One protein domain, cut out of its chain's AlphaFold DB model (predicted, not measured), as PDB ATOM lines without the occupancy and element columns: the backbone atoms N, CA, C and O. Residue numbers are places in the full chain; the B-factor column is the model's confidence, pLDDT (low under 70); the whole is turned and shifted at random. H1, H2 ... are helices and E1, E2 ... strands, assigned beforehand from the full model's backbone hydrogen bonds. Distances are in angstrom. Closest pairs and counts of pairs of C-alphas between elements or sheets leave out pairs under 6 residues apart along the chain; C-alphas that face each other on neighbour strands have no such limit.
ATOM      1  N   LEU A 228      21.042  45.718 -47.914       91.44
ATOM      2  CA  LEU A 228      21.706  45.414 -49.177       91.44
ATOM      3  C   LEU A 228      20.876  45.968 -50.336       91.44
ATOM      4  O   LEU A 228      19.684  45.681 -50.445       91.44
ATOM      5  N   ILE A 229      21.501  46.753 -51.205       90.88
ATOM      6  CA  ILE A 229      20.855  47.370 -52.361       90.88
ATOM      7  C   ILE A 229      21.526  46.880 -53.638       90.88
ATOM      8  O   ILE A 229      22.748  46.912 -53.756       90.88
ATOM      9  N   TRP A 230      20.719  46.489 -54.613       89.12
ATOM     10  CA  TRP A 230      21.141  46.182 -55.970       89.12
ATOM     11  C   TRP A 230      20.726  47.296 -56.920       89.12
ATOM     12  O   TRP A 230      19.553  47.659 -56.971       89.12
ATOM     13  N   LEU A 231      21.673  47.798 -57.708       85.31
ATOM     14  CA  LEU A 231      21.398  48.639 -58.864       85.31
ATOM     15  C   LEU A 231      21.657  47.817 -60.130       85.31
ATOM     16  O   LEU A 231      22.807  47.556 -60.500       85.31
ATOM     17  N   LEU A 232      20.573  47.384 -60.768       82.00
ATOM     18  CA  LEU A 232      20.577  46.517 -61.943       82.00
ATOM     19  C   LEU A 232      20.242  47.309 -63.198       82.00
ATOM     20  O   LEU A 232      19.424  48.217 -63.180       82.00
ATOM     21  N   SER A 233      20.820  46.905 -64.322       70.62
ATOM     22  CA  SER A 233      20.440  47.447 -65.623       70.62
ATOM     23  C   SER A 233      19.226  46.701 -66.183       70.62
ATOM     24  O   SER A 233      19.165  45.475 -66.113       70.62
ATOM     25  N   ASN A 234      18.291  47.434 -66.800       60.72
ATOM     26  CA  ASN A 234      17.082  46.891 -67.445       60.72
ATOM     27  C   ASN A 234      17.346  45.790 -68.499       60.72
ATOM     28  O   ASN A 234      16.418  45.107 -68.925       60.72
ATOM     29  N   THR A 235      18.593  45.612 -68.947       56.50
ATOM     30  CA  THR A 235      18.989  44.699 -70.027       56.50
ATOM     31  C   THR A 235      20.014  43.661 -69.548       56.50
ATOM     32  O   THR A 235      21.188  43.689 -69.916       56.50
ATOM     33  N   GLY A 236      19.580  42.705 -68.725       54.44
ATOM     34  CA  GLY A 236      20.445  41.593 -68.302       54.44
ATOM     35  C   GLY A 236      20.077  41.045 -66.936       54.44
ATOM     36  O   GLY A 236      20.840  41.165 -65.986       54.44
ATOM     37  N   TYR A 237      18.876  40.495 -66.845       57.03
ATOM     38  CA  TYR A 237      18.273  40.090 -65.591       57.03
ATOM     39  C   TYR A 237      18.802  38.720 -65.127       57.03
ATOM     40  O   TYR A 237      18.223  37.694 -65.473       57.03
ATOM     41  N   ASP A 238      19.888  38.698 -64.347       63.81
ATOM     42  CA  ASP A 238      20.328  37.499 -63.608       63.81
ATOM     43  C   ASP A 238      19.643  37.446 -62.233       63.81
ATOM     44  O   ASP A 238      20.213  37.690 -61.165       63.81
ATOM     45  N   GLU A 239      18.346  37.132 -62.268       67.69
ATOM     46  CA  GLU A 239      17.515  36.931 -61.076       67.69
ATOM     47  C   GLU A 239      18.068  35.820 -60.162       67.69
ATOM     48  O   GLU A 239      17.832  35.819 -58.955       67.69
ATOM     49  N   GLU A 240      18.819  34.876 -60.733       71.44
ATOM     50  CA  GLU A 240      19.442  33.771 -60.009       71.44
ATOM     51  C   GLU A 240      20.557  34.256 -59.071       71.44
ATOM     52  O   GLU A 240      20.594  33.863 -57.904       71.44
ATOM     53  N   ASP A 241      21.417  35.169 -59.527       74.00
ATOM     54  CA  ASP A 241      22.529  35.675 -58.718       74.00
ATOM     55  C   ASP A 241      22.047  36.593 -57.597       74.00
ATOM     56  O   ASP A 241      22.502  36.480 -56.457       74.00
ATOM     57  N   THR A 242      21.073  37.456 -57.888       76.56
ATOM     58  CA  THR A 242      20.471  38.341 -56.877       76.56
ATOM     59  C   THR A 242      19.771  37.549 -55.772       76.56
ATOM     60  O   THR A 242      20.014  37.812 -54.591       76.56
ATOM     61  N   LYS A 243      18.979  36.527 -56.131       79.81
ATOM     62  CA  LYS A 243      18.364  35.598 -55.169       79.81
ATOM     63  C   LYS A 243      19.420  34.834 -54.382       79.81
ATOM     64  O   LYS A 243      19.345  34.785 -53.158       79.81
ATOM     65  N   SER A 244      20.436  34.305 -55.060       81.12
ATOM     66  CA  SER A 244      21.488  33.528 -54.411       81.12
ATOM     67  C   SER A 244      22.277  34.350 -53.389       81.12
ATOM     68  O   SER A 244      22.559  33.875 -52.290       81.12
ATOM     69  N   ILE A 245      22.630  35.598 -53.706       82.94
ATOM     70  CA  ILE A 245      23.294  36.499 -52.755       82.94
ATOM     71  C   ILE A 245      22.357  36.847 -51.591       82.94
ATOM     72  O   ILE A 245      22.784  36.790 -50.438       82.94
ATOM     73  N   ALA A 246      21.083  37.150 -51.856       82.50
ATOM     74  CA  ALA A 246      20.118  37.445 -50.797       82.50
ATOM     75  C   ALA A 246      19.923  36.261 -49.831       82.50
ATOM     76  O   ALA A 246      19.882  36.457 -48.618       82.50
ATOM     77  N   GLU A 247      19.869  35.030 -50.347       83.88
ATOM     78  CA  GLU A 247      19.760  33.811 -49.538       83.88
ATOM     79  C   GLU A 247      20.987  33.583 -48.648       83.88
ATOM     80  O   GLU A 247      20.826  33.296 -47.462       83.88
ATOM     81  N   ASN A 248      22.200  33.769 -49.181       83.44
ATOM     82  CA  ASN A 248      23.442  33.561 -48.423       83.44
ATOM     83  C   ASN A 248      23.600  34.519 -47.238       83.44
ATOM     84  O   ASN A 248      24.228  34.165 -46.243       83.44
ATOM     85  N   PHE A 249      23.033  35.722 -47.333       86.50
ATOM     86  CA  PHE A 249      23.205  36.761 -46.319       86.50
ATOM     87  C   PHE A 249      21.929  37.097 -45.552       86.50
ATOM     88  O   PHE A 249      21.919  38.112 -44.862       86.50
ATOM     89  N   LYS A 250      20.868  36.284 -45.663       82.12
ATOM     90  CA  LYS A 250      19.504  36.592 -45.186       82.12
ATOM     91  C   LYS A 250      19.424  37.142 -43.756       82.12
ATOM     92  O   LYS A 250      18.597  38.002 -43.477       82.12
ATOM     93  N   ASP A 251      20.285  36.664 -42.857       83.06
ATOM     94  CA  ASP A 251      20.297  37.056 -41.437       83.06
ATOM     95  C   ASP A 251      21.243  38.243 -41.130       83.06
ATOM     96  O   ASP A 251      21.354  38.711 -39.987       83.06
ATOM     97  N   ASN A 252      21.969  38.717 -42.143       86.50
ATOM     98  CA  ASN A 252      22.992  39.753 -42.048       86.50
ATOM     99  C   ASN A 252      22.520  41.118 -42.552       86.50
ATOM    100  O   ASN A 252      23.211  42.097 -42.287       86.50
ATOM    101  N   PHE A 253      21.374  41.206 -43.220       87.81
ATOM    102  CA  PHE A 253      20.780  42.473 -43.638       87.81
ATOM    103  C   PHE A 253      19.325  42.553 -43.180       87.81
ATOM    104  O   PHE A 253      18.630  41.544 -43.112       87.81
ATOM    105  N   SER A 254      18.858  43.760 -42.865       84.25
ATOM    106  CA  SER A 254      17.465  43.998 -42.466       84.25
ATOM    107  C   SER A 254      16.511  44.065 -43.660       84.25
ATOM    108  O   SER A 254      15.315  43.820 -43.514       84.25
ATOM    109  N   SER A 255      17.031  44.400 -44.843       85.81
ATOM    110  CA  SER A 255      16.267  44.480 -46.084       85.81
ATOM    111  C   SER A 255      17.161  44.301 -47.309       85.81
ATOM    112  O   SER A 255      18.362  44.581 -47.268       85.81
ATOM    113  N   TYR A 256      16.525  43.876 -48.400       85.75
ATOM    114  CA  TYR A 256      17.097  43.731 -49.732       85.75
ATOM    115  C   TYR A 256      16.272  44.575 -50.693       85.75
ATOM    116  O   TYR A 256      15.082  44.318 -50.870       85.75
ATOM    117  N   LEU A 257      16.891  45.589 -51.290       87.19
ATOM    118  CA  LEU A 257      16.239  46.471 -52.252       87.19
ATOM    119  C   LEU A 257      16.878  46.308 -53.623       87.19
ATOM    120  O   LEU A 257      18.086  46.114 -53.731       87.19
ATOM    121  N   THR A 258      16.066  46.444 -54.665       87.31
ATOM    122  CA  THR A 258      16.527  46.377 -56.048       87.31
ATOM    123  C   THR A 258      15.980  47.568 -56.808       87.31
ATOM    124  O   THR A 258      14.775  47.807 -56.797       87.31
ATOM    125  N   PHE A 259      16.866  48.282 -57.488       85.19
ATOM    126  CA  PHE A 259      16.543  49.397 -58.361       85.19
ATOM    127  C   PHE A 259      16.973  49.074 -59.783       85.19
ATOM    128  O   PHE A 259      18.058  48.534 -60.009       85.19
ATOM    129  N   TYR A 260      16.120  49.441 -60.732       81.12
ATOM    130  CA  TYR A 260      16.381  49.301 -62.165       81.12
ATOM    131  C   TYR A 260      16.571  50.656 -62.859       81.12
ATOM    132  O   TYR A 260      17.183  50.744 -63.925       81.12
ATOM    133  N   ASP A 261      16.054  51.721 -62.239       75.81
ATOM    134  CA  ASP A 261      16.224  53.105 -62.666       75.81
ATOM    135  C   ASP A 261      17.265  53.805 -61.767       75.81
ATOM    136  O   ASP A 261      17.054  53.932 -60.555       75.81
ATOM    137  N   PRO A 262      18.383  54.294 -62.332       73.56
ATOM    138  CA  PRO A 262      19.379  55.079 -61.600       73.56
ATOM    139  C   PRO A 262      18.814  56.334 -60.948       73.56
ATOM    140  O   PRO A 262      19.307  56.746 -59.903       73.56
ATOM    141  N   SER A 263      17.794  56.938 -61.555       70.44
ATOM    142  CA  SER A 263      17.163  58.159 -61.052       70.44
ATOM    143  C   SER A 263      16.373  57.862 -59.780       70.44
ATOM    144  O   SER A 263      16.490  58.586 -58.799       70.44
ATOM    145  N   GLU A 264      15.625  56.756 -59.764       75.19
ATOM    146  CA  GLU A 264      14.890  56.285 -58.584       75.19
ATOM    147  C   GLU A 264      15.845  55.913 -57.446       75.19
ATOM    148  O   GLU A 264      15.647  56.315 -56.298       75.19
ATOM    149  N   PHE A 265      16.924  55.203 -57.773       79.50
ATOM    150  CA  PHE A 265      17.977  54.871 -56.822       79.50
ATOM    151  C   PHE A 265      18.661  56.120 -56.251       79.50
ATOM    152  O   PHE A 265      18.862  56.214 -55.041       79.50
ATOM    153  N   HIS A 266      18.976  57.110 -57.089       73.88
ATOM    154  CA  HIS A 266      19.567  58.364 -56.632       73.88
ATOM    155  C   HIS A 266      18.617  59.130 -55.705       73.88
ATOM    156  O   HIS A 266      19.025  59.554 -54.624       73.88
ATOM    157  N   SER A 267      17.335  59.228 -56.068       73.75
ATOM    158  CA  SER A 267      16.303  59.805 -55.204       73.75
ATOM    159  C   SER A 267      16.206  59.069 -53.868       73.75
ATOM    160  O   SER A 267      16.100  59.717 -52.833       73.75
ATOM    161  N   TYR A 268      16.318  57.736 -53.856       78.31
ATOM    162  CA  TYR A 268      16.345  56.953 -52.620       78.31
ATOM    163  C   TYR A 268      17.548  57.295 -51.724       78.31
ATOM    164  O   TYR A 268      17.392  57.428 -50.507       78.31
ATOM    165  N   LEU A 269      18.739  57.476 -52.304       72.38
ATOM    166  CA  LEU A 269      19.944  57.866 -51.560       72.38
ATOM    167  C   LEU A 269      19.860  59.291 -50.990       72.38
ATOM    168  O   LEU A 269      20.444  59.560 -49.940       72.38
ATOM    169  N   LEU A 270      19.120  60.190 -51.648       68.56
ATOM    170  CA  LEU A 270      18.889  61.569 -51.196       68.56
ATOM    171  C   LEU A 270      17.890  61.679 -50.029       68.56
ATOM    172  O   LEU A 270      17.795  62.736 -49.404       68.56
ATOM    173  N   ILE A 271      17.152  60.614 -49.698       67.88
ATOM    174  CA  ILE A 271      16.232  60.614 -48.554       67.88
ATOM    175  C   ILE A 271      17.052  60.590 -47.251       67.88
ATOM    176  O   ILE A 271      17.460  59.534 -46.769       67.88
ATOM    177  N   GLU A 272      17.238  61.762 -46.631       50.25
ATOM    178  CA  GLU A 272      17.988  61.943 -45.369       50.25
ATOM    179  C   GLU A 272      17.410  61.159 -44.162       50.25
ATOM    180  O   GLU A 272      18.045  61.051 -43.110       50.25
ATOM    181  N   GLU A 273      16.214  60.576 -44.294       50.84
ATOM    182  CA  GLU A 273      15.599  59.695 -43.288       50.84
ATOM    183  C   GLU A 273      16.222  58.290 -43.251       50.84
ATOM    184  O   GLU A 273      16.086  57.587 -42.244       50.84
ATOM    185  N   ASN A 274      16.948  57.891 -44.303       54.72
ATOM    186  CA  ASN A 274      17.646  56.613 -44.369       54.72
ATOM    187  C   ASN A 274      18.917  56.648 -43.509       54.72
ATOM    188  O   ASN A 274      20.027  56.713 -44.018       54.72
ATOM    189  N   ILE A 275      18.762  56.587 -42.185       65.31
ATOM    190  CA  ILE A 275      19.871  56.506 -41.206       65.31
ATOM    191  C   ILE A 275      20.520  55.102 -41.213       65.31
ATOM    192  O   ILE A 275      21.435  54.815 -40.444       65.31
ATOM    193  N   THR A 276      20.023  54.200 -42.055       76.69
ATOM    194  CA  THR A 276      20.483  52.819 -42.140       76.69
ATOM    195  C   THR A 276      21.733  52.722 -42.996       76.69
ATOM    196  O   THR A 276      21.777  53.247 -44.106       76.69
ATOM    197  N   ASP A 277      22.732  52.013 -42.485       88.25
ATOM    198  CA  ASP A 277      23.968  51.755 -43.211       88.25
ATOM    199  C   ASP A 277      23.692  50.857 -44.435       88.25
ATOM    200  O   ASP A 277      22.974  49.860 -44.349       88.25
ATOM    201  N   MET A 278      24.242  51.226 -45.591       90.19
ATOM    202  CA  MET A 278      23.931  50.611 -46.883       90.19
ATOM    203  C   MET A 278      25.148  49.919 -47.487       90.19
ATOM    204  O   MET A 278      26.252  50.470 -47.529       90.19
ATOM    205  N   PHE A 279      24.904  48.723 -48.009       93.38
ATOM    206  CA  PHE A 279      25.810  47.968 -48.860       93.38
ATOM    207  C   PHE A 279      25.206  47.971 -50.257       93.38
ATOM    208  O   PHE A 279      24.046  47.607 -50.422       93.38
ATOM    209  N   ILE A 280      25.960  48.418 -51.257       91.00
ATOM    210  CA  ILE A 280      25.416  48.671 -52.594       91.00
ATOM    211  C   ILE A 280      26.173  47.840 -53.614       91.00
ATOM    212  O   ILE A 280      27.394  47.916 -53.691       91.00
ATOM    213  N   ILE A 281      25.456  47.068 -54.420       89.31
ATOM    214  CA  ILE A 281      26.006  46.295 -55.528       89.31
ATOM    215  C   ILE A 281      25.546  46.949 -56.829       89.31
ATOM    216  O   ILE A 281      24.351  47.021 -57.111       89.31
ATOM    217  N   ILE A 282      26.500  47.445 -57.612       85.12
ATOM    218  CA  ILE A 282      26.275  48.123 -58.888       85.12
ATOM    219  C   ILE A 282      26.663  47.175 -60.019       85.12
ATOM    220  O   ILE A 282      27.789  46.676 -60.072       85.12
ATOM    221  N   TYR A 283      25.728  46.939 -60.934       79.94
ATOM    222  CA  TYR A 283      25.969  46.111 -62.109       79.94
ATOM    223  C   TYR A 283      26.841  46.830 -63.155       79.94
ATOM    224  O   TYR A 283      26.703  48.035 -63.362       79.94
ATOM    225  N   ARG A 284      27.702  46.093 -63.874       68.12
ATOM    226  CA  ARG A 284      28.729  46.645 -64.788       68.12
ATOM    227  C   ARG A 284      28.229  47.594 -65.889       68.12
ATOM    228  O   ARG A 284      28.999  48.369 -66.443       68.12
ATOM    229  N   ASN A 285      26.944  47.580 -66.213       65.88
ATOM    230  CA  ASN A 285      26.395  48.475 -67.236       65.88
ATOM    231  C   ASN A 285      26.346  49.957 -66.803       65.88
ATOM    232  O   ASN A 285      25.942  50.797 -67.603       65.88
ATOM    233  N   TYR A 286      26.731  50.278 -65.565       65.12
ATOM    234  CA  TYR A 286      26.831  51.647 -65.069       65.12
ATOM    235  C   TYR A 286      28.252  52.201 -65.177       65.12
ATOM    236  O   TYR A 286      29.231  51.499 -64.907       65.12
ATOM    237  N   GLU A 287      28.344  53.476 -65.562       61.56
ATOM    238  CA  GLU A 287      29.601  54.221 -65.632       61.56
ATOM    239  C   GLU A 287      30.268  54.331 -64.255       61.56
ATOM    240  O   GLU A 287      29.608  54.448 -63.221       61.56
ATOM    241  N   GLU A 288      31.601  54.356 -64.247       60.25
ATOM    242  CA  GLU A 288      32.416  54.514 -63.036       60.25
ATOM    243  C   GLU A 288      32.098  55.824 -62.284       60.25
ATOM    244  O   GLU A 288      32.114  55.863 -61.054       60.25
ATOM    245  N   SER A 289      31.660  56.857 -63.013       62.19
ATOM    246  CA  SER A 289      31.165  58.137 -62.486       62.19
ATOM    247  C   SER A 289      29.980  57.983 -61.514       62.19
ATOM    248  O   SER A 289      29.873  58.715 -60.528       62.19
ATOM    249  N   ILE A 290      29.107  56.995 -61.738       64.44
ATOM    250  CA  ILE A 290      27.968  56.694 -60.859       64.44
ATOM    251  C   ILE A 290      28.468  56.089 -59.543       64.44
ATOM    252  O   ILE A 290      27.967  56.431 -58.473       64.44
ATOM    253  N   VAL A 291      29.495  55.240 -59.599       63.47
ATOM    254  CA  VAL A 291      30.108  54.618 -58.415       63.47
ATOM    255  C   VAL A 291      30.741  55.681 -57.517       63.47
ATOM    256  O   VAL A 291      30.551  55.663 -56.298       63.47
ATOM    257  N   GLU A 292      31.467  56.628 -58.110       65.62
ATOM    258  CA  GLU A 292      32.085  57.738 -57.383       65.62
ATOM    259  C   GLU A 292      31.046  58.643 -56.722       65.62
ATOM    260  O   GLU A 292      31.225  59.027 -55.567       65.62
ATOM    261  N   CYS A 293      29.937  58.929 -57.409       68.38
ATOM    262  CA  CYS A 293      28.825  59.703 -56.859       68.38
ATOM    263  C   CYS A 293      28.175  58.999 -55.654       68.38
ATOM    264  O   CYS A 293      27.985  59.601 -54.599       68.38
ATOM    265  N   VAL A 294      27.905  57.695 -55.761       73.62
ATOM    266  CA  VAL A 294      27.252  56.904 -54.700       73.62
ATOM    267  C   VAL A 294      28.107  56.811 -53.431       73.62
ATOM    268  O   VAL A 294      27.576  56.818 -52.321       73.62
ATOM    269  N   ARG A 295      29.437  56.775 -53.562       75.19
ATOM    270  CA  ARG A 295      30.355  56.742 -52.410       75.19
ATOM    271  C   ARG A 295      30.359  58.029 -51.582       75.19
ATOM    272  O   ARG A 295      30.836  58.005 -50.452       75.19
ATOM    273  N   GLN A 296      29.848  59.141 -52.114       74.06
ATOM    274  CA  GLN A 296      29.812  60.421 -51.397       74.06
ATOM    275  C   GLN A 296      28.740  60.454 -50.297       74.06
ATOM    276  O   GLN A 296      28.783  61.318 -49.421       74.06
ATOM    277  N   PHE A 297      27.792  59.513 -50.311       76.56
ATOM    278  CA  PHE A 297      26.709  59.462 -49.337       76.56
ATOM    279  C   PHE A 297      27.183  58.850 -48.003       76.56
ATOM    280  O   PHE A 297      27.690  57.729 -47.982       76.56
ATOM    281  N   PRO A 298      26.962  59.516 -46.854       78.94
ATOM    282  CA  PRO A 298      27.542  59.113 -45.563       78.94
ATOM    283  C   PRO A 298      27.026  57.767 -45.021       78.94
ATOM    284  O   PRO A 298      27.701  57.106 -44.221       78.94
ATOM    285  N   ASN A 299      25.831  57.356 -45.446       80.25
ATOM    286  CA  ASN A 299      25.203  56.106 -45.020       80.25
ATOM    287  C   ASN A 299      25.593  54.928 -45.927       80.25
ATOM    288  O   ASN A 299      25.348  53.781 -45.573       80.25
ATOM    289  N   VAL A 300      26.278  55.181 -47.045       86.31
ATOM    290  CA  VAL A 300      26.852  54.138 -47.899       86.31
ATOM    291  C   VAL A 300      28.189  53.701 -47.314       86.31
ATOM    292  O   VAL A 300      29.124  54.493 -47.216       86.31
ATOM    293  N   LYS A 301      28.285  52.439 -46.885       89.94
ATOM    294  CA  LYS A 301      29.508  51.895 -46.268       89.94
ATOM    295  C   LYS A 301      30.385  51.173 -47.269       89.94
ATOM    296  O   LYS A 301      31.599  51.340 -47.238       89.94
ATOM    297  N   TYR A 302      29.762  50.408 -48.159       89.69
ATOM    298  CA  TYR A 302      30.466  49.583 -49.130       89.69
ATOM    299  C   TYR A 302      29.749  49.619 -50.473       89.69
ATOM    300  O   TYR A 302      28.518  49.556 -50.533       89.69
ATOM    301  N   VAL A 303      30.535  49.717 -51.545       86.94
ATOM    302  CA  VAL A 303      30.048  49.700 -52.927       86.94
ATOM    303  C   VAL A 303      30.825  48.649 -53.705       86.94
ATOM    304  O   VAL A 303      32.044  48.763 -53.856       86.94
ATOM    305  N   TYR A 304      30.112  47.651 -54.212       86.38
ATOM    306  CA  TYR A 304      30.644  46.544 -54.988       86.38
ATOM    307  C   TYR A 304      30.289  46.730 -56.453       86.38
ATOM    308  O   TYR A 304      29.156  47.062 -56.792       86.38
ATOM    309  N   TYR A 305      31.255  46.466 -57.321       80.56
ATOM    310  CA  TYR A 305      31.022  46.391 -58.753       80.56
ATOM    311  C   TYR A 305      30.896  44.924 -59.157       80.56
ATOM    312  O   TYR A 305      31.794  44.128 -58.855       80.56
ATOM    313  N   TYR A 306      29.775  44.570 -59.786       78.94
ATOM    314  CA  TYR A 306      29.463  43.199 -60.183       78.94
ATOM    315  C   TYR A 306      29.287  43.076 -61.693       78.94
ATOM    316  O   TYR A 306      28.526  43.816 -62.320       78.94
ATOM    317  N   GLU A 307      29.964  42.088 -62.266       71.19
ATOM    318  CA  GLU A 307      29.806  41.680 -63.652       71.19
ATOM    319  C   GLU A 307      29.433  40.200 -63.706       71.19
ATOM    320  O   GLU A 307      30.261  39.338 -63.393       71.19
ATOM    321  N   ALA A 308      28.217  39.895 -64.165       58.78
ATOM    322  CA  ALA A 308      27.900  38.532 -64.561       58.78
ATOM    323  C   ALA A 308      28.609  38.243 -65.896       58.78
ATOM    324  O   ALA A 308      28.381  38.920 -66.906       58.78
ATOM    325  N   SER A 309      29.517  37.263 -65.900       53.88
ATOM    326  CA  SER A 309      30.222  36.835 -67.114       53.88
ATOM    327  C   SER A 309      29.212  36.309 -68.136       53.88
ATOM    328  O   SER A 309      28.603  35.265 -67.929       53.88
ATOM    329  N   LYS A 310      29.040  36.994 -69.273       51.22
ATOM    330  CA  LYS A 310      28.145  36.534 -70.358       51.22
ATOM    331  C   LYS A 310      28.680  35.307 -71.112       51.22
ATOM    332  O   LYS A 310      27.939  34.694 -71.882       51.22
ATOM    333  N   ASN A 311      29.944  34.935 -70.908       43.34
ATOM    334  CA  ASN A 311      30.534  33.749 -71.511       43.34
ATOM    335  C   ASN A 311      30.330  32.546 -70.589       43.34
ATOM    336  O   ASN A 311      31.015  32.413 -69.584       43.34
ATOM    337  N   LYS A 312      29.475  31.597 -70.992       44.81
ATOM    338  CA  LYS A 312      29.312  30.289 -70.320       44.81
ATOM    339  C   LYS A 312      30.613  29.469 -70.198       44.81
ATOM    340  O   LYS A 312      30.599  28.439 -69.532       44.81
ATOM    341  N   MET A 313      31.698  29.883 -70.861       44.22
ATOM    342  CA  MET A 313      33.025  29.262 -70.764       44.22
ATOM    343  C   MET A 313      33.970  29.937 -69.759       44.22
ATOM    344  O   MET A 313      34.937  29.298 -69.364       44.22
ATOM    345  N   ASP A 314      33.686  31.166 -69.316       43.59
ATOM    346  CA  ASP A 314      34.419  31.816 -68.225       43.59
ATOM    347  C   ASP A 314      33.584  31.703 -66.952       43.59
ATOM    348  O   ASP A 314      32.461  32.203 -66.892       43.59
ATOM    349  N   ASN A 315      34.133  31.003 -65.961       45.22
ATOM    350  CA  ASN A 315      33.496  30.586 -64.712       45.22
ATOM    351  C   ASN A 315      32.620  31.688 -64.069       45.22
ATOM    352  O   ASN A 315      33.085  32.474 -63.252       45.22
ATOM    353  N   MET A 316      31.314  31.721 -64.367       49.53
ATOM    354  CA  MET A 316      30.344  32.585 -63.666       49.53
ATOM    355  C   MET A 316      30.401  32.395 -62.139       49.53
ATOM    356  O   MET A 316      30.172  33.330 -61.374       49.53
ATOM    357  N   THR A 317      30.776  31.195 -61.691       51.78
ATOM    358  CA  THR A 317      31.020  30.867 -60.285       51.78
ATOM    359  C   THR A 317      32.102  31.740 -59.650       51.78
ATOM    360  O   THR A 317      31.888  32.213 -58.540       51.78
ATOM    361  N   THR A 318      33.202  32.074 -60.340       54.22
ATOM    362  CA  THR A 318      34.305  32.833 -59.719       54.22
ATOM    363  C   THR A 318      33.956  34.289 -59.425       54.22
ATOM    364  O   THR A 318      34.352  34.786 -58.376       54.22
ATOM    365  N   ASN A 319      33.168  34.969 -60.268       68.06
ATOM    366  CA  ASN A 319      32.765  36.360 -59.994       68.06
ATOM    367  C   ASN A 319      31.730  36.456 -58.867       68.06
ATOM    368  O   ASN A 319      31.762  37.392 -58.067       68.06
ATOM    369  N   ARG A 320      30.816  35.482 -58.782       74.69
ATOM    370  CA  ARG A 320      29.831  35.415 -57.700       74.69
ATOM    371  C   ARG A 320      30.474  35.034 -56.374       74.69
ATOM    372  O   ARG A 320      30.158  35.638 -55.352       74.69
ATOM    373  N   ASP A 321      31.368  34.053 -56.384       77.00
ATOM    374  CA  ASP A 321      32.060  33.612 -55.177       77.00
ATOM    375  C   ASP A 321      33.039  34.678 -54.672       77.00
ATOM    376  O   ASP A 321      33.126  34.873 -53.461       77.00
ATOM    377  N   ASP A 322      33.663  35.451 -55.566       82.38
ATOM    378  CA  ASP A 322      34.450  36.637 -55.211       82.38
ATOM    379  C   ASP A 322      33.584  37.766 -54.620       82.38
ATOM    380  O   ASP A 322      33.945  38.362 -53.603       82.38
ATOM    381  N   LEU A 323      32.403  38.040 -55.189       84.81
ATOM    382  CA  LEU A 323      31.466  39.004 -54.599       84.81
ATOM    383  C   LEU A 323      31.027  38.563 -53.193       84.81
ATOM    384  O   LEU A 323      31.021  39.372 -52.265       84.81
ATOM    385  N   ARG A 324      30.690  37.280 -53.017       86.25
ATOM    386  CA  ARG A 324      30.346  36.704 -51.707       86.25
ATOM    387  C   ARG A 324      31.501  36.830 -50.725       86.25
ATOM    388  O   ARG A 324      31.270  37.246 -49.592       86.25
ATOM    389  N   TYR A 325      32.723  36.519 -51.145       86.19
ATOM    390  CA  TYR A 325      33.914  36.676 -50.318       86.19
ATOM    391  C   TYR A 325      34.076  38.129 -49.853       86.19
ATOM    392  O   TYR A 325      34.164  38.381 -48.649       86.19
ATOM    393  N   ARG A 326      34.011  39.093 -50.784       86.75
ATOM    394  CA  ARG A 326      34.121  40.531 -50.485       86.75
ATOM    395  C   ARG A 326      33.046  41.003 -49.508       86.75
ATOM    396  O   ARG A 326      33.383  41.567 -48.473       86.75
ATOM    397  N   ILE A 327      31.775  40.688 -49.774       90.62
ATOM    398  CA  ILE A 327      30.657  41.044 -48.882       90.62
ATOM    399  C   ILE A 327      30.846  40.424 -47.494       90.62
ATOM    400  O   ILE A 327      30.622  41.092 -46.486       90.62
ATOM    401  N   THR A 328      31.266  39.159 -47.421       89.12
ATOM    402  CA  THR A 328      31.465  38.469 -46.140       89.12
ATOM    403  C   THR A 328      32.586  39.122 -45.333       89.12
ATOM    404  O   THR A 328      32.402  39.378 -44.144       89.12
ATOM    405  N   SER A 329      33.715  39.441 -45.975       89.19
ATOM    406  CA  SER A 329      34.840  40.145 -45.349       89.19
ATOM    407  C   SER A 329      34.424  41.521 -44.823       89.19
ATOM    408  O   SER A 329      34.636  41.832 -43.651       89.19
ATOM    409  N   ASP A 330      33.756  42.323 -45.652       91.62
ATOM    410  CA  ASP A 330      33.330  43.675 -45.285       91.62
ATOM    411  C   ASP A 330      32.259  43.670 -44.181       91.62
ATOM    412  O   ASP A 330      32.262  44.532 -43.300       91.62
ATOM    413  N   LEU A 331      31.369  42.670 -44.158       91.50
ATOM    414  CA  LEU A 331      30.403  42.490 -43.073       91.50
ATOM    415  C   LEU A 331      31.068  42.119 -41.740       91.50
ATOM    416  O   LEU A 331      30.583  42.552 -40.693       91.50
ATOM    417  N   ILE A 332      32.151  41.334 -41.748       89.81
ATOM    418  CA  ILE A 332      32.911  41.017 -40.527       89.81
ATOM    419  C   ILE A 332      33.494  42.296 -39.941       89.81
ATOM    420  O   ILE A 332      33.263  42.584 -38.764       89.81
ATOM    421  N   ASP A 333      34.179  43.085 -40.765       90.12
ATOM    422  CA  ASP A 333      34.784  44.350 -40.349       90.12
ATOM    423  C   ASP A 333      33.733  45.351 -39.865       90.12
ATOM    424  O   ASP A 333      33.902  46.002 -38.829       90.12
ATOM    425  N   TYR A 334      32.622  45.459 -40.595       92.44
ATOM    426  CA  TYR A 334      31.502  46.314 -40.231       92.44
ATOM    427  C   TYR A 334      30.918  45.924 -38.870       92.44
ATOM    428  O   TYR A 334      30.786  46.771 -37.981       92.44
ATOM    429  N   TYR A 335      30.603  44.641 -38.670       90.75
ATOM    430  CA  TYR A 335      30.033  44.174 -37.412       90.75
ATOM    431  C   TYR A 335      31.033  44.234 -36.258       90.75
ATOM    432  O   TYR A 335      30.635  44.590 -35.153       90.75
ATOM    433  N   ALA A 336      32.323  43.991 -36.481       87.75
ATOM    434  CA  ALA A 336      33.340  44.189 -35.452       87.75
ATOM    435  C   ALA A 336      33.352  45.646 -34.953       87.75
ATOM    436  O   ALA A 336      33.174  45.889 -33.757       87.75
ATOM    437  N   LYS A 337      33.425  46.621 -35.871       89.44
ATOM    438  CA  LYS A 337      33.398  48.060 -35.544       89.44
ATOM    439  C   LYS A 337      32.091  48.484 -34.872       89.44
ATOM    440  O   LYS A 337      32.094  49.270 -33.922       89.44
ATOM    441  N   LEU A 338      30.954  47.967 -35.338       88.50
ATOM    442  CA  LEU A 338      29.651  48.257 -34.739       88.50
ATOM    443  C   LEU A 338      29.534  47.664 -33.323       88.50
ATOM    444  O   LEU A 338      29.018  48.320 -32.416       88.50
ATOM    445  N   GLY A 339      30.061  46.456 -33.113       85.94
ATOM    446  CA  GLY A 339      30.143  45.806 -31.807       85.94
ATOM    447  C   GLY A 339      30.984  46.610 -30.817       85.94
ATOM    448  O   GLY A 339      30.524  46.882 -29.705       85.94
ATOM    449  N   GLU A 340      32.161  47.085 -31.235       85.88
ATOM    450  CA  GLU A 340      33.021  47.971 -30.438       85.88
ATOM    451  C   GLU A 340      32.321  49.288 -30.083       85.88
ATOM    452  O   GLU A 340      32.384  49.754 -28.939       85.88
ATOM    453  N   LYS A 341      31.583  49.876 -31.033       85.56
ATOM    454  CA  LYS A 341      30.784  51.084 -30.795       85.56
ATOM    455  C   LYS A 341      29.701  50.841 -29.743       85.56
ATOM    456  O   LYS A 341      29.509  51.679 -28.859       85.56
ATOM    457  N   TYR A 342      28.992  49.714 -29.794       83.94
ATOM    458  CA  TYR A 342      28.010  49.369 -28.760       83.94
ATOM    459  C   TYR A 342      28.659  49.108 -27.404       83.94
ATOM    460  O   TYR A 342      28.149  49.585 -26.389       83.94
ATOM    461  N   GLN A 343      29.807  48.436 -27.379       81.38
ATOM    462  CA  GLN A 343      30.564  48.193 -26.155       81.38
ATOM    463  C   GLN A 343      31.013  49.506 -25.500       81.38
ATOM    464  O   GLN A 343      30.777  49.710 -24.309       81.38
ATOM    465  N   THR A 344      31.569  50.429 -26.291       84.50
ATOM    466  CA  THR A 344      31.979  51.774 -25.849       84.50
ATOM    467  C   THR A 344      30.793  52.562 -25.285       84.50
ATOM    468  O   THR A 344      30.908  53.228 -24.257       84.50
ATOM    469  N   ASN A 345      29.612  52.405 -25.889       79.44
ATOM    470  CA  ASN A 345      28.362  53.019 -25.435       79.44
ATOM    471  C   ASN A 345      27.667  52.261 -24.286       79.44
ATOM    472  O   ASN A 345      26.510  52.544 -23.982       79.44
ATOM    473  N   LYS A 346      28.348  51.303 -23.639       86.06
ATOM    474  CA  LYS A 346      27.840  50.477 -22.524       86.06
ATOM    475  C   LYS A 346      26.622  49.600 -22.872       86.06
ATOM    476  O   LYS A 346      25.943  49.097 -21.977       86.06
ATOM    477  N   LYS A 347      26.386  49.329 -24.158       81.25
ATOM    478  CA  LYS A 347      25.309  48.469 -24.682       81.25
ATOM    479  C   LYS A 347      25.807  47.040 -24.873       81.25
ATOM    480  O   LYS A 347      26.065  46.565 -25.977       81.25
ATOM    481  N   SER A 348      26.036  46.367 -23.748       80.25
ATOM    482  CA  SER A 348      26.750  45.080 -23.725       80.25
ATOM    483  C   SER A 348      25.966  43.930 -24.373       80.25
ATOM    484  O   SER A 348      26.571  42.987 -24.883       80.25
ATOM    485  N   LYS A 349      24.626  43.977 -24.358       81.75
ATOM    486  CA  LYS A 349      23.785  42.918 -24.943       81.75
ATOM    487  C   LYS A 349      23.793  42.999 -26.469       81.75
ATOM    488  O   LYS A 349      23.958  41.981 -27.134       81.75
ATOM    489  N   GLU A 350      23.679  44.210 -26.990       83.44
ATOM    490  CA  GLU A 350      23.701  44.565 -28.404       83.44
ATOM    491  C   GLU A 350      25.085  44.280 -28.994       83.44
ATOM    492  O   GLU A 350      25.196  43.563 -29.986       83.44
ATOM    493  N   ALA A 351      26.156  44.714 -28.317       81.31
ATOM    494  CA  ALA A 351      27.532  44.401 -28.707       81.31
ATOM    495  C   ALA A 351      27.751  42.886 -28.854       81.31
ATOM    496  O   ALA A 351      28.267  42.425 -29.869       81.31
ATOM    497  N   ARG A 352      27.286  42.088 -27.881       84.56
ATOM    498  CA  ARG A 352      27.386  40.623 -27.938       84.56
ATOM    499  C   ARG A 352      26.636  40.034 -29.133       84.56
ATOM    500  O   ARG A 352      27.160  39.131 -29.777       84.56
ATOM    501  N   GLN A 353      25.424  40.508 -29.422       85.50
ATOM    502  CA  GLN A 353      24.650  40.035 -30.576       85.50
ATOM    503  C   GLN A 353      25.370  40.334 -31.894       85.50
ATOM    504  O   GLN A 353      25.451  39.464 -32.759       85.50
ATOM    505  N   ILE A 354      25.945  41.528 -32.020       87.50
ATOM    506  CA  ILE A 354      26.693  41.934 -33.207       87.50
ATOM    507  C   ILE A 354      27.996  41.139 -33.367       87.50
ATOM    508  O   ILE A 354      28.266  40.631 -34.454       87.50
ATOM    509  N   PHE A 355      28.766  40.932 -32.295       87.56
ATOM    510  CA  PHE A 355      29.969  40.095 -32.360       87.56
ATOM    511  C   PHE A 355      29.652  38.641 -32.728       87.56
ATOM    512  O   PHE A 355      30.420  38.013 -33.450       87.56
ATOM    513  N   LEU A 356      28.498  38.107 -32.305       87.44
ATOM    514  CA  LEU A 356      28.042  36.789 -32.758       87.44
ATOM    515  C   LEU A 356      27.741  36.766 -34.265       87.44
ATOM    516  O   LEU A 356      28.017  35.752 -34.905       87.44
ATOM    517  N   LYS A 357      27.211  37.854 -34.851       87.50
ATOM    518  CA  LYS A 357      27.043  37.965 -36.314       87.50
ATOM    519  C   LYS A 357      28.400  37.947 -37.026       87.50
ATOM    520  O   LYS A 357      28.571  37.154 -37.948       87.50
ATOM    521  N   ALA A 358      29.373  38.733 -36.554       87.88
ATOM    522  CA  ALA A 358      30.737  38.725 -37.095       87.88
ATOM    523  C   ALA A 358      31.384  37.331 -36.993       87.88
ATOM    524  O   ALA A 358      31.905  36.813 -37.974       87.88
ATOM    525  N   GLN A 359      31.268  36.666 -35.839       87.69
ATOM    526  CA  GLN A 359      31.820  35.324 -35.633       87.69
ATOM    527  C   GLN A 359      31.206  34.277 -36.576       87.69
ATOM    528  O   GLN A 359      31.921  33.406 -37.069       87.69
ATOM    529  N   LYS A 360      29.890  34.338 -36.826       88.06
ATOM    530  CA  LYS A 360      29.231  33.454 -37.801       88.06
ATOM    531  C   LYS A 360      29.783  33.666 -39.211       88.06
ATOM    532  O   LYS A 360      30.036  32.688 -39.903       88.06
ATOM    533  N   LEU A 361      30.015  34.916 -39.605       87.44
ATOM    534  CA  LEU A 361      30.609  35.244 -40.903       87.44
ATOM    535  C   LEU A 361      32.069  34.780 -41.006       87.44
ATOM    536  O   LEU A 361      32.452  34.248 -42.041       87.44
ATOM    537  N   CYS A 362      32.867  34.881 -39.934       86.88
ATOM    538  CA  CYS A 362      34.220  34.308 -39.902       86.88
ATOM    539  C   CYS A 362      34.209  32.795 -40.167       86.88
ATOM    540  O   CYS A 362      35.060  32.303 -40.902       86.88
ATOM    541  N   ARG A 363      33.241  32.065 -39.590       83.50
ATOM    542  CA  ARG A 363      33.077  30.624 -39.853       83.50
ATOM    543  C   ARG A 363      32.714  30.364 -41.310       83.50
ATOM    544  O   ARG A 363      33.324  29.510 -41.941       83.50
ATOM    545  N   LEU A 364      31.786  31.152 -41.851       80.31
ATOM    546  CA  LEU A 364      31.378  31.062 -43.250       80.31
ATOM    547  C   LEU A 364      32.551  31.326 -44.209       80.31
ATOM    548  O   LEU A 364      32.665  30.630 -45.214       80.31
ATOM    549  N   LEU A 365      33.454  32.262 -43.885       79.19
ATOM    550  CA  LEU A 365      34.702  32.449 -44.635       79.19
ATOM    551  C   LEU A 365      35.621  31.228 -44.541       79.19
ATOM    552  O   LEU A 365      36.103  30.758 -45.567       79.19
ATOM    553  N   SER A 366      35.854  30.707 -43.333       75.44
ATOM    554  CA  SER A 366      36.761  29.571 -43.127       75.44
ATOM    555  C   SER A 366      36.255  28.247 -43.694       75.44
ATOM    556  O   SER A 366      37.052  27.354 -43.899       75.44
ATOM    557  N   GLU A 367      34.945  28.083 -43.881       75.94
ATOM    558  CA  GLU A 367      34.363  26.840 -44.409       75.94
ATOM    559  C   GLU A 367      34.287  26.833 -45.941       75.94
ATOM    560  O   GLU A 367      34.264  25.762 -46.543       75.94
ATOM    561  N   ASN A 368      34.231  28.011 -46.575       70.94
ATOM    562  CA  ASN A 368      33.976  28.130 -48.014       70.94
ATOM    563  C   ASN A 368      35.168  28.659 -48.829       70.94
ATOM    564  O   ASN A 368      35.146  28.531 -50.051       70.94
ATOM    565  N   TYR A 369      36.179  29.265 -48.194       64.56
ATOM    566  CA  TYR A 369      37.245  29.990 -48.909       64.56
ATOM    567  C   TYR A 369      38.674  29.703 -48.426       64.56
ATOM    568  O   TYR A 369      39.623  30.141 -49.079       64.56
ATOM    569  N   PHE A 370      38.837  28.975 -47.320       51.78
ATOM    570  CA  PHE A 370      40.119  28.537 -46.754       51.78
ATOM    571  C   PHE A 370      40.018  27.066 -46.357       51.78
ATOM    572  O   PHE A 370      41.078  26.400 -46.328       51.78
TER     573      PHE A 370
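This is residues 228 to 370 of the 370 residues of the protein "Hypothetical protein" of Rotaria sp. Silwood2 (UniProt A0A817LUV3). A twisted wall of four parallel strands has helices over both faces: H1 and H4 over one, H2 and H3 over the other. The long helix H4 runs along the sheet and on beyond it, then folds back as H5, and this helical hairpin makes an arm at one end of the flat whole. The printed part has 143 residues with five named helices and four named strands, in the order E1 H1 E2 H2 E3 H3 E4 H4 H5; the sheet's order is E2 E1 E3 E4, and the class is mixed, helices and strands. It is compact, with a radius of gyration of the C-alphas of 16.1 A and spans of 49 by 39 by 21 A.

E1, residues 228 to 231, begins at C-alpha 228 (21.706, 45.414, -49.177). H1 is residues 239 to 248, 14.4 A long, E2 255 to 259, H2 262 to 270, E3 278 to 283, 16.0 A, H3 288 to 294 and E4 300 to 306, 16.7 A. H4, residues 316 to 344, measures 42.4 A from C-alpha 316 (30.344, 32.585, -63.666). H5, residues 348 to 368, measures 30.5 A and ends at C-alpha 368 (33.976, 28.130, -48.014).

E1, H1, E2 and E3, H3, E4 are strand-helix-strand units, parallel neighbour strands joined through a helix; E2, H2, E3 is a split one, with E1 between its strands. The three crossovers are right-handed. N 230 and O 257 of E1 and E2 are 2.8 A apart, N 229 and O 279 of E1 and E3 2.8 A, and N 282 and O 304 of E3 and E4 2.8 A, within hydrogen-bond range. H1 is on the sheet at a height of 10.4 A, over E1; its closest C-alpha pair with E2 is Ala 246 and Tyr 256, 7.1 A. On the opposite face, H2 lies over E1 at 8.9 A and H3 over E3 at 9.9 A. H4, on the same face as H1, lies over E3 and E4 at 10.0 A, along the strands. H4 and H5 touch, closest at the C-alphas of Gly 339 and Ala 351, 4.3 A, at a shallow tilt of 23 degrees, opposite ways. H5 is not on the sheet. In H1 to H5 every O i to N i+4 pair is within hydrogen-bond range.

The two C-alphas farthest apart, of Met 313 and Lys 346, are 53.0 A apart. The printed part has no cut and no long link. Mean pLDDT of the printed part is 76.9; residues 234 to 239, 270 to 275, 284 to 293, 308 to 319 and 369 to 370 are under 70.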